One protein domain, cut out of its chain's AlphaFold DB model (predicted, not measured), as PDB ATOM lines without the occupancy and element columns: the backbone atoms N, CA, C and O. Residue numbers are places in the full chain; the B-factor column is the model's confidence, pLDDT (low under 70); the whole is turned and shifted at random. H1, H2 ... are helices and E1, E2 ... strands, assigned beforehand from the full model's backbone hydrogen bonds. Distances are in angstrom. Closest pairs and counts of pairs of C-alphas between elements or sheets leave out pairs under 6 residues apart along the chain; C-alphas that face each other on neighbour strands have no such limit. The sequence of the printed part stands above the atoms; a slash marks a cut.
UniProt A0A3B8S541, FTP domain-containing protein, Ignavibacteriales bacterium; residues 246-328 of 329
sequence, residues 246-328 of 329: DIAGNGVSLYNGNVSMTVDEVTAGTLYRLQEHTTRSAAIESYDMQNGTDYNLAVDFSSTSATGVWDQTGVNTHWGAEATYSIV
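AT A GLANCE: This is residues 246 to 328 of the 329 residues of the protein "FTP domain-containing protein" of Ignavibacteriales bacterium (UniProt A0A3B8S541). A small sheet of three strands, E1, E2 and E3, has one helix, H1, packed slantwise over one face, where it covers parts of E1 and E2. A long stretch without named elements, residues 274 to 311, leads from E3 to H1, and its loop around Gly 292 reaches away from both sheet and helix. The printed part has 83 residues, with E1, E2, E3 and H1 in that order along the chain; the sheet's order is E1, E2, E3, all antiparallel. The class is mixed, helices and strands, though under half of the residues, 39 of 83, are in named elements. The whole is compact, with a radius of gyration of the C-alphas of 12.1 A, and rounded, spanning 32 by 29 by 26 A.

IN THESE COORDINATES: Find C-alpha 246 at (39.000, 15.228, 34.247), where E1, residues 246 to 253, begins; it runs 19.4 A and bends by 51 degrees at residue 250. E2, residues 257 to 267, is the longest strand at 26.6 A and bends by 63 degrees at residue 262. E3 is residues 271 to 273. Look for H1 from C-alpha 312 at (57.057, 18.424, 27.318); it runs 24.6 A to C-alpha 328 at (43.885, 34.694, 40.205).

HOW THE PARTS SIT: Begin at E2, the inner strand, with E1 and E3 as edge strands; the three form a meander, each strand the antiparallel neighbour of the one before. In the hairpin E1 and E2, N 249 and O 261 are 2.8 A apart, within hydrogen-bond range. In the hairpin E2 and E3, look at N 266 and O 271, 2.9 A apart and also within range. The pairing is staggered: E2 pairs with E1 over residues 257 to 264 and with E3 over 264 to 267. H1 is on the sheet at a height over the sheet of 9.3 A, over E1 and E2; it runs slantwise to the strands, at 48 degrees to E1 on the local plane. The closest C-alphas of E1 and H1 are those of Ser 253 and Asn 316, 4.6 A apart; those of E2 and H1 are Met 261 and Trp 319, 5.7 A apart. In H1, 12 of 13 O i to N i+4 pairs are within hydrogen-bond range.

THE WHOLE: The two C-alphas farthest apart are those of Thr 270 and Val 328, at 33.2 A. The links E1 to E2 and E2 to E3 are tight, and the link E3 to H1 is long, 38 residues. Within it you will find residues 287 to 288 paired antiparallel with 299 to 300. The printed part has no cut; its mean pLDDT is 84.9, with residues 269, 279, 327 and 328 under 70.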
ATOM      1  N   ASP A 246      37.791  14.617  33.723       84.06
ATOM      2  CA  ASP A 246      39.000  15.228  34.247       84.06
ATOM      3  C   ASP A 246      39.564  14.346  35.362       84.06
ATOM      4  O   ASP A 246      38.925  14.107  36.391       84.06
ATOM      5  N   ILE A 247      40.779  13.854  35.162       85.94
ATOM      6  CA  ILE A 247      41.492  13.018  36.120       85.94
ATOM      7  C   ILE A 247      42.865  13.609  36.431       85.94
ATOM      8  O   ILE A 247      43.429  14.385  35.662       85.94
ATOM      9  N   ALA A 248      43.440  13.197  37.560       89.88
ATOM     10  CA  ALA A 248      44.810  13.559  37.895       89.88
ATOM     11  C   ALA A 248      45.800  12.877  36.932       89.88
ATOM     12  O   ALA A 248      45.888  11.648  36.869       89.88
ATOM     13  N   GLY A 249      46.575  13.690  36.223       90.00
ATOM     14  CA  GLY A 249      47.688  13.297  35.372       90.00
ATOM     15  C   GLY A 249      49.036  13.775  35.916       90.00
ATOM     16  O   GLY A 249      49.129  14.571  36.852       90.00
ATOM     17  N   ASN A 250      50.114  13.263  35.328       91.31
ATOM     18  CA  ASN A 250      51.474  13.735  35.589       91.31
ATOM     19  C   ASN A 250      52.278  13.727  34.290       91.31
ATOM     20  O   ASN A 250      52.121  12.821  33.471       91.31
ATOM     21  N   GLY A 251      53.160  14.707  34.125       90.62
ATOM     22  CA  GLY A 251      54.021  14.809  32.953       90.62
ATOM     23  C   GLY A 251      55.322  15.538  33.250       90.62
ATOM     24  O   GLY A 251      55.440  16.272  34.229       90.62
ATOM     25  N   VAL A 252      56.315  15.348  32.383       92.12
ATOM     26  CA  VAL A 252      57.590  16.069  32.465       92.12
ATOM     27  C   VAL A 252      57.465  17.380  31.695       92.12
ATOM     28  O   VAL A 252      57.285  17.371  30.483       92.12
ATOM     29  N   SER A 253      57.556  18.503  32.400       89.81
ATOM     30  CA  SER A 253      57.634  19.846  31.817       89.81
ATOM     31  C   SER A 253      59.059  20.181  31.360       89.81
ATOM     32  O   SER A 253      60.032  19.587  31.830       89.81
ATOM     33  N   LEU A 254      59.188  21.190  30.494       90.12
ATOM     34  CA  LEU A 254      60.481  21.682  30.000       90.12
ATOM     35  C   LEU A 254      61.398  22.232  31.105       90.12
ATOM     36  O   LEU A 254      62.611  22.041  31.038       90.12
ATOM     37  N   TYR A 255      60.840  22.926  32.103       89.06
ATOM     38  CA  TYR A 255      61.637  23.695  33.072       89.06
ATOM     39  C   TYR A 255      61.498  23.228  34.522       89.06
ATOM     40  O   TYR A 255      62.380  23.503  35.334       89.06
ATOM     41  N   ASN A 256      60.421  22.521  34.867       87.56
ATOM     42  CA  ASN A 256      60.084  22.186  36.254       87.56
ATOM     43  C   ASN A 256      60.136  20.680  36.537       87.56
ATOM     44  O   ASN A 256      59.762  20.240  37.623       87.56
ATOM     45  N   GLY A 257      60.627  19.881  35.585       89.12
ATOM     46  CA  GLY A 257      60.658  18.429  35.714       89.12
ATOM     47  C   GLY A 257      59.245  17.854  35.780       89.12
ATOM     48  O   GLY A 257      58.348  18.330  35.084       89.12
ATOM     49  N   ASN A 258      59.048  16.816  36.590       90.31
ATOM     50  CA  ASN A 258      57.751  16.158  36.713       90.31
ATOM     51  C   ASN A 258      56.749  17.036  37.480       90.31
ATOM     52  O   ASN A 258      56.983  17.367  38.642       90.31
ATOM     53  N   VAL A 259      55.628  17.361  36.841       90.31
ATOM     54  CA  VAL A 259      54.543  18.183  37.388       90.31
ATOM     55  C   VAL A 259      53.228  17.406  37.372       90.31
ATOM     56  O   VAL A 259      52.989  16.584  36.485       90.31
ATOM     57  N   SER A 260      52.382  17.661  38.370       91.56
ATOM     58  CA  SER A 260      51.008  17.153  38.412       91.56
ATOM     59  C   SER A 260      50.079  18.131  37.710       91.56
ATOM     60  O   SER A 260      50.204  19.339  37.903       91.56
ATOM     61  N   MET A 261      49.160  17.602  36.916       91.62
ATOM     62  CA  MET A 261      48.214  18.368  36.105       91.62
ATOM     63  C   MET A 261      46.887  17.618  36.030       91.62
ATOM     64  O   MET A 261      46.831  16.426  36.341       91.62
ATOM     65  N   THR A 262      45.832  18.288  35.607       91.94
ATOM     66  CA  THR A 262      44.578  17.638  35.246       91.94
ATOM     67  C   THR A 262      44.610  17.273  33.766       91.94
ATOM     68  O   THR A 262      45.211  17.968  32.954       91.94
ATOM     69  N   VAL A 263      44.001  16.147  33.404       90.38
ATOM     70  CA  VAL A 263      43.847  15.730  32.006       90.38
ATOM     71  C   VAL A 263      42.459  15.161  31.772       90.38
ATOM     72  O   VAL A 263      41.912  14.488  32.643       90.38
ATOM     73  N   ASP A 264      41.925  15.368  30.576       90.06
ATOM     74  CA  ASP A 264      40.661  14.790  30.142       90.06
ATOM     75  C   ASP A 264      40.900  13.358  29.647       90.06
ATOM     76  O   ASP A 264      41.659  13.108  28.704       90.06
ATOM     77  N   GLU A 265      40.249  12.400  30.293       87.25
ATOM     78  CA  GLU A 265      40.191  10.999  29.902       87.25
ATOM     79  C   GLU A 265      39.085  10.798  28.856       87.25
ATOM     80  O   GLU A 265      37.927  10.505  29.156       87.25
ATOM     81  N   VAL A 266      39.471  10.925  27.587       78.12
ATOM     82  CA  VAL A 266      38.587  10.771  26.421       78.12
ATOM     83  C   VAL A 266      38.058   9.342  26.295       78.12
ATOM     84  O   VAL A 266      36.923   9.111  25.872       78.12
ATOM     85  N   THR A 267      38.892   8.347  26.602       74.56
ATOM     86  CA  THR A 267      38.489   6.937  26.666       74.56
ATOM     87  C   THR A 267      39.104   6.298  27.894       74.56
ATOM     88  O   THR A 267      40.328   6.252  28.023       74.56
ATOM     89  N   ALA A 268      38.233   5.776  28.762       73.06
ATOM     90  CA  ALA A 268      38.608   5.208  30.047       73.06
ATOM     91  C   ALA A 268      39.783   4.224  29.927       73.06
ATOM     92  O   ALA A 268      39.674   3.187  29.268       73.06
ATOM     93  N   GLY A 269      40.901   4.550  30.569       68.94
ATOM     94  CA  GLY A 269      42.094   3.718  30.623       68.94
ATOM     95  C   GLY A 269      43.012   3.773  29.398       68.94
ATOM     96  O   GLY A 269      44.093   3.191  29.473       68.94
ATOM     97  N   THR A 270      42.635   4.421  28.288       74.19
ATOM     98  CA  THR A 270      43.337   4.238  26.998       74.19
ATOM     99  C   THR A 270      43.628   5.502  26.199       74.19
ATOM    100  O   THR A 270      44.540   5.462  25.372       74.19
ATOM    101  N   LEU A 271      42.903   6.603  26.408       81.44
ATOM    102  CA  LEU A 271      43.150   7.856  25.697       81.44
ATOM    103  C   LEU A 271      42.909   9.052  26.609       81.44
ATOM    104  O   LEU A 271      41.821   9.212  27.161       81.44
ATOM    105  N   TYR A 272      43.920   9.907  26.691       89.19
ATOM    106  CA  TYR A 272      43.953  11.099  27.524       89.19
ATOM    107  C   TYR A 272      44.424  12.285  26.692       89.19
ATOM    108  O   TYR A 272      45.207  12.097  25.757       89.19
ATOM    109  N   ARG A 273      44.004  13.496  27.052       92.88
ATOM    110  CA  ARG A 273      44.458  14.735  26.412       92.88
ATOM    111  C   ARG A 273      44.691  15.859  27.414       92.88
ATOM    112  O   ARG A 273      44.094  15.862  28.485       92.88
ATOM    113  N   LEU A 274      45.546  16.813  27.051       92.56
ATOM    114  CA  LEU A 274      45.855  17.993  27.872       92.56
ATOM    115  C   LEU A 274      44.731  19.038  27.802       92.56
ATOM    116  O   LEU A 274      44.897  20.134  27.261       92.56
ATOM    117  N   GLN A 275      43.563  18.658  28.302       91.69
ATOM    118  CA  GLN A 275      42.389  19.511  28.440       91.69
ATOM    119  C   GLN A 275      41.743  19.254  29.796       91.69
ATOM    120  O   GLN A 275      41.890  18.178  30.366       91.69
ATOM    121  N   GLU A 276      41.016  20.247  30.278       87.19
ATOM    122  CA  GLU A 276      40.231  20.195  31.498       87.19
ATOM    123  C   GLU A 276      38.935  20.970  31.271       87.19
ATOM    124  O   GLU A 276      38.974  22.109  30.797       87.19
ATOM    125  N   HIS A 277      37.790  20.383  31.629       81.75
ATOM    126  CA  HIS A 277      36.481  20.984  31.331       81.75
ATOM    127  C   HIS A 277      35.543  21.137  32.540       81.75
ATOM    128  O   HIS A 277      34.523  21.819  32.438       81.75
ATOM    129  N   THR A 278      35.827  20.482  33.664       73.44
ATOM    130  CA  THR A 278      34.862  20.221  34.748       73.44
ATOM    131  C   THR A 278      35.373  20.531  36.155       73.44
ATOM    132  O   THR A 278      34.556  20.770  37.045       73.44
ATOM    133  N   THR A 279      36.685  20.546  36.395       68.12
ATOM    134  CA  THR A 279      37.264  20.788  37.736       68.12
ATOM    135  C   THR A 279      37.402  22.273  38.087       68.12
ATOM    136  O   THR A 279      37.477  22.611  39.272       68.12
ATOM    137  N   ARG A 280      37.387  23.177  37.096       73.19
ATOM    138  CA  ARG A 280      37.465  24.639  37.275       73.19
ATOM    139  C   ARG A 280      36.274  25.356  36.632       73.19
ATOM    140  O   ARG A 280      35.524  24.783  35.850       73.19
ATOM    141  N   SER A 281      36.070  26.632  36.981       72.88
ATOM    142  CA  SER A 281      34.928  27.419  36.470       72.88
ATOM    143  C   SER A 281      35.083  27.889  35.014       72.88
ATOM    144  O   SER A 281      34.142  28.434  34.438       72.88
ATOM    145  N   ALA A 282      36.248  27.649  34.411       73.31
ATOM    146  CA  ALA A 282      36.512  27.789  32.985       73.31
ATOM    147  C   ALA A 282      37.354  26.598  32.510       73.31
ATOM    148  O   ALA A 282      38.183  26.098  33.271       73.31
ATOM    149  N   ALA A 283      37.144  26.177  31.261       82.44
ATOM    150  CA  ALA A 283      37.936  25.121  30.643       82.44
ATOM    151  C   ALA A 283      39.361  25.609  30.337       82.44
ATOM    152  O   ALA A 283      39.560  26.766  29.953       82.44
ATOM    153  N   ILE A 284      40.338  24.717  30.490       88.12
ATOM    154  CA  ILE A 284      41.732  24.935  30.096       88.12
ATOM    155  C   ILE A 284      42.049  23.906  29.020       88.12
ATOM    156  O   ILE A 284      42.012  22.707  29.274       88.12
ATOM    157  N   GLU A 285      42.360  24.365  27.811       91.12
ATOM    158  CA  GLU A 285      42.556  23.494  26.654       91.12
ATOM    159  C   GLU A 285      43.900  23.801  25.987       91.12
ATOM    160  O   GLU A 285      44.160  24.937  25.583       91.12
ATOM    161  N   SER A 286      44.768  22.790  25.884       91.62
ATOM    162  CA  SER A 286      46.080  22.909  25.244       91.62
ATOM    163  C   SER A 286      46.133  22.084  23.959       91.62
ATOM    164  O   SER A 286      45.919  20.870  23.981       91.62
ATOM    165  N   TYR A 287      46.497  22.734  22.853       89.94
ATOM    166  CA  TYR A 287      46.572  22.126  21.523       89.94
ATOM    167  C   TYR A 287      47.976  22.240  20.919       89.94
ATOM    168  O   TYR A 287      48.680  23.228  21.140       89.94
ATOM    169  N   ASP A 288      48.360  21.242  20.126       89.69
ATOM    170  CA  ASP A 288      49.561  21.257  19.298       89.69
ATOM    171  C   ASP A 288      49.255  21.929  17.954       89.69
ATOM    172  O   ASP A 288      48.433  21.457  17.167       89.69
ATOM    173  N   MET A 289      49.949  23.031  17.673       88.06
ATOM    174  CA  MET A 289      49.845  23.764  16.408       88.06
ATOM    175  C   MET A 289      50.580  23.075  15.247       88.06
ATOM    176  O   MET A 289      50.534  23.575  14.125       88.06
ATOM    177  N   GLN A 290      51.305  21.980  15.494       86.38
ATOM    178  CA  GLN A 290      52.086  21.221  14.508       86.38
ATOM    179  C   GLN A 290      53.059  22.091  13.690       86.38
ATOM    180  O   GLN A 290      53.268  21.873  12.496       86.38
ATOM    181  N   ASN A 291      53.664  23.099  14.333       85.94
ATOM    182  CA  ASN A 291      54.496  24.141  13.706       85.94
ATOM    183  C   ASN A 291      53.775  25.005  12.647       85.94
ATOM    184  O   ASN A 291      54.422  25.684  11.847       85.94
ATOM    185  N   GLY A 292      52.444  24.986  12.628       85.25
ATOM    186  CA  GLY A 292      51.602  25.835  11.798       85.25
ATOM    187  C   GLY A 292      51.273  27.182  12.446       85.25
ATOM    188  O   GLY A 292      51.646  27.479  13.578       85.25
ATOM    189  N   THR A 293      50.543  28.010  11.699       84.56
ATOM    190  CA  THR A 293      50.043  29.324  12.155       84.56
ATOM    191  C   THR A 293      48.521  29.454  12.051       84.56
ATOM    192  O   THR A 293      47.963  30.453  12.495       84.56
ATOM    193  N   ASP A 294      47.841  28.446  11.495       77.12
ATOM    194  CA  ASP A 294      46.382  28.383  11.428       77.12
ATOM    195  C   ASP A 294      45.844  27.606  12.631       77.12
ATOM    196  O   ASP A 294      46.012  26.390  12.729       77.12
ATOM    197  N   TYR A 295      45.188  28.318  13.545       74.94
ATOM    198  CA  TYR A 295      44.606  27.735  14.753       74.94
ATOM    199  C   TYR A 295      43.525  26.690  14.456       74.94
ATOM    200  O   TYR A 295      43.298  25.806  15.276       74.94
ATOM    201  N   ASN A 296      42.884  26.735  13.282       71.88
ATOM    202  CA  ASN A 296      41.864  25.749  12.909       71.88
ATOM    203  C   ASN A 296      42.450  24.364  12.593       71.88
ATOM    204  O   ASN A 296      41.694  23.405  12.456       71.88
ATOM    205  N   LEU A 297      43.773  24.265  12.435       71.88
ATOM    206  CA  LEU A 297      44.485  23.020  12.150       71.88
ATOM    207  C   LEU A 297      45.172  22.430  13.389       71.88
ATOM    208  O   LEU A 297      45.877  21.432  13.265       71.88
ATOM    209  N   ALA A 298      44.990  23.041  14.562       81.31
ATOM    210  CA  ALA A 298      45.568  22.542  15.800       81.31
ATOM    211  C   ALA A 298      44.972  21.175  16.178       81.31
ATOM    212  O   ALA A 298      43.794  20.902  15.935       81.31
ATOM    213  N   VAL A 299      45.791  20.314  16.779       87.44
ATOM    214  CA  VAL A 299      45.403  18.959  17.198       87.44
ATOM    215  C   VAL A 299      45.580  18.776  18.702       87.44
ATOM    216  O   VAL A 299      46.305  19.525  19.353       87.44
ATOM    217  N   ASP A 300      44.933  17.763  19.275       90.31
ATOM    218  CA  ASP A 300      45.057  17.461  20.703       90.31
ATOM    219  C   ASP A 300      46.459  16.927  21.046       90.31
ATOM    220  O   ASP A 300      46.940  15.963  20.442       90.31
ATOM    221  N   PHE A 301      47.070  17.467  22.107       90.31
ATOM    222  CA  PHE A 301      48.129  16.744  22.812       90.31
ATOM    223  C   PHE A 301      47.506  15.529  23.496       90.31
ATOM    224  O   PHE A 301      46.768  15.689  24.470       90.31
ATOM    225  N   SER A 302      47.798  14.327  22.998       89.81
ATOM    226  CA  SER A 302      47.198  13.079  23.480       89.81
ATOM    227  C   SER A 302      48.228  12.057  23.959       89.81
ATOM    228  O   SER A 302      49.376  12.037  23.516       89.81
ATOM    229  N   SER A 303      47.808  11.195  24.886       87.62
ATOM    230  CA  SER A 303      48.602  10.082  25.408       87.62
ATOM    231  C   SER A 303      47.718   8.870  25.691       87.62
ATOM    232  O   SER A 303      46.506   8.986  25.863       87.62
ATOM    233  N   THR A 304      48.330   7.690  25.774       87.88
ATOM    234  CA  THR A 304      47.662   6.445  26.185       87.88
ATOM    235  C   THR A 304      47.702   6.217  27.696       87.88
ATOM    236  O   THR A 304      47.193   5.208  28.181       87.88
ATOM    237  N   SER A 305      48.302   7.136  28.461       85.69
ATOM    238  CA  SER A 305      48.345   7.091  29.924       85.69
ATOM    239  C   SER A 305      48.291   8.494  30.529       85.69
ATOM    240  O   SER A 305      49.033   9.380  30.112       85.69
ATOM    241  N   ALA A 306      47.483   8.667  31.580       83.56
ATOM    242  CA  ALA A 306      47.386   9.909  32.353       83.56
ATOM    243  C   ALA A 306      48.728  10.348  32.971       83.56
ATOM    244  O   ALA A 306      49.004  11.534  33.135       83.56
ATOM    245  N   THR A 307      49.584   9.379  33.301       84.75
ATOM    246  CA  THR A 307      50.924   9.583  33.873       84.75
ATOM    247  C   THR A 307      52.023   9.144  32.903       84.75
ATOM    248  O   THR A 307      53.101   8.725  33.328       84.75
ATOM    249  N   GLY A 308      51.703   9.109  31.609       72.75
ATOM    250  CA  GLY A 308      52.570   8.600  30.556       72.75
ATOM    251  C   GLY A 308      53.614   9.604  30.080       72.75
ATOM    252  O   GLY A 308      53.847  10.655  30.675       72.75
ATOM    253  N   VAL A 309      54.244   9.269  28.954       81.12
ATOM    254  CA  VAL A 309      55.092  10.218  28.232       81.12
ATOM    255  C   VAL A 309      54.176  11.178  27.485       81.12
ATOM    256  O   VAL A 309      53.408  10.769  26.615       81.12
ATOM    257  N   TRP A 310      54.259  12.446  27.858       88.75
ATOM    258  CA  TRP A 310      53.583  13.558  27.208       88.75
ATOM    259  C   TRP A 310      54.601  14.407  26.446       88.75
ATOM    260  O   TRP A 310      55.798  14.366  26.751       88.75
ATOM    261  N   ASP A 311      54.130  15.212  25.494       91.81
ATOM    262  CA  ASP A 311      54.960  16.279  24.934       91.81
ATOM    263  C   ASP A 311      55.301  17.303  26.027       91.81
ATOM    264  O   ASP A 311      54.415  17.827  26.707       91.81
ATOM    265  N   GLN A 312      56.590  17.591  26.206       91.69
ATOM    266  CA  GLN A 312      57.057  18.424  27.318       91.69
ATOM    267  C   GLN A 312      56.614  19.885  27.193       91.69
ATOM    268  O   GLN A 312      56.411  20.559  28.206       91.69
ATOM    269  N   THR A 313      56.453  20.379  25.963       90.00
ATOM    270  CA  THR A 313      55.980  21.740  25.687       90.00
ATOM    271  C   THR A 313      54.489  21.842  25.977       90.00
ATOM    272  O   THR A 313      54.051  22.798  26.623       90.00
ATOM    273  N   GLY A 314      53.726  20.819  25.575       91.12
ATOM    274  CA  GLY A 314      52.315  20.667  25.923       91.12
ATOM    275  C   GLY A 314      52.100  20.658  27.437       91.12
ATOM    276  O   GLY A 314      51.320  21.462  27.947       91.12
ATOM    277  N   VAL A 315      52.859  19.831  28.169       92.44
ATOM    278  CA  VAL A 315      52.811  19.763  29.644       92.44
ATOM    279  C   VAL A 315      53.138  21.112  30.270       92.44
ATOM    280  O   VAL A 315      52.398  21.586  31.128       92.44
ATOM    281  N   ASN A 316      54.230  21.752  29.840       92.94
ATOM    282  CA  ASN A 316      54.657  23.037  30.393       92.94
ATOM    283  C   ASN A 316      53.585  24.122  30.214       92.94
ATOM    284  O   ASN A 316      53.345  24.917  31.119       92.94
ATOM    285  N   THR A 317      52.933  24.138  29.051       91.62
ATOM    286  CA  THR A 317      51.873  25.100  28.730       91.62
ATOM    287  C   THR A 317      50.613  24.830  29.546       91.62
ATOM    288  O   THR A 317      50.084  25.748  30.167       91.62
ATOM    289  N   HIS A 318      50.158  23.573  29.588       93.56
ATOM    290  CA  HIS A 318      48.932  23.190  30.287       93.56
ATOM    291  C   HIS A 318      49.043  23.424  31.796       93.56
ATOM    292  O   HIS A 318      48.257  24.175  32.372       93.56
ATOM    293  N   TRP A 319      50.099  22.895  32.419       93.25
ATOM    294  CA  TRP A 319      50.356  23.089  33.843       93.25
ATOM    295  C   TRP A 319      50.545  24.570  34.207       93.25
ATOM    296  O   TRP A 319      50.045  25.034  35.232       93.25
ATOM    297  N   GLY A 320      51.230  25.345  33.358       89.50
ATOM    298  CA  GLY A 320      51.394  26.784  33.562       89.50
ATOM    299  C   GLY A 320      50.065  27.547  33.533       89.50
ATOM    300  O   GLY A 320      49.849  28.441  34.358       89.50
ATOM    301  N   ALA A 321      49.155  27.176  32.628       89.56
ATOM    302  CA  ALA A 321      47.811  27.744  32.558       89.56
ATOM    303  C   ALA A 321      46.985  27.395  33.808       89.56
ATOM    304  O   ALA A 321      46.388  28.288  34.411       89.56
ATOM    305  N   GLU A 322      47.026  26.137  34.254       88.62
ATOM    306  CA  GLU A 322      46.379  25.693  35.494       88.62
ATOM    307  C   GLU A 322      46.866  26.461  36.728       88.62
ATOM    308  O   GLU A 322      46.065  26.942  37.538       88.62
ATOM    309  N   ALA A 323      48.188  26.584  36.873       85.69
ATOM    310  CA  ALA A 323      48.809  27.284  37.989       85.69
ATOM    311  C   ALA A 323      48.431  28.770  37.989       85.69
ATOM    312  O   ALA A 323      48.087  29.318  39.033       85.69
ATOM    313  N   THR A 324      48.434  29.407  36.815       84.25
ATOM    314  CA  THR A 324      48.047  30.818  36.668       84.25
ATOM    315  C   THR A 324      46.585  31.031  37.040       84.25
ATOM    316  O   THR A 324      46.275  31.929  37.818       84.25
ATOM    317  N   TYR A 325      45.686  30.184  36.536       80.69
ATOM    318  CA  TYR A 325      44.265  30.268  36.858       80.69
ATOM    319  C   TYR A 325      44.015  30.129  38.366       80.69
ATOM    320  O   TYR A 325      43.234  30.881  38.941       80.69
ATOM    321  N   SER A 326      44.736  29.213  39.016       72.69
ATOM    322  CA  SER A 326      44.597  28.929  40.451       72.69
ATOM    323  C   SER A 326      45.155  30.033  41.368       72.69
ATOM    324  O   SER A 326      44.933  29.984  42.572       72.69
ATOM    325  N   ILE A 327      45.895  31.012  40.830       66.25
ATOM    326  CA  ILE A 327      46.445  32.156  41.583       66.25
ATOM    327  C   ILE A 327      45.501  33.372  41.551       66.25
ATOM    328  O   ILE A 327      45.591  34.245  42.412       66.25
ATOM    329  N   VAL A 328      44.624  33.463  40.546       50.56
ATOM    330  CA  VAL A 328      43.885  34.694  40.205       50.56
ATOM    331  C   VAL A 328      42.442  34.703  40.748       50.56
ATOM    332  O   VAL A 328      41.760  35.722  40.636       50.56
TER     333      VAL A 328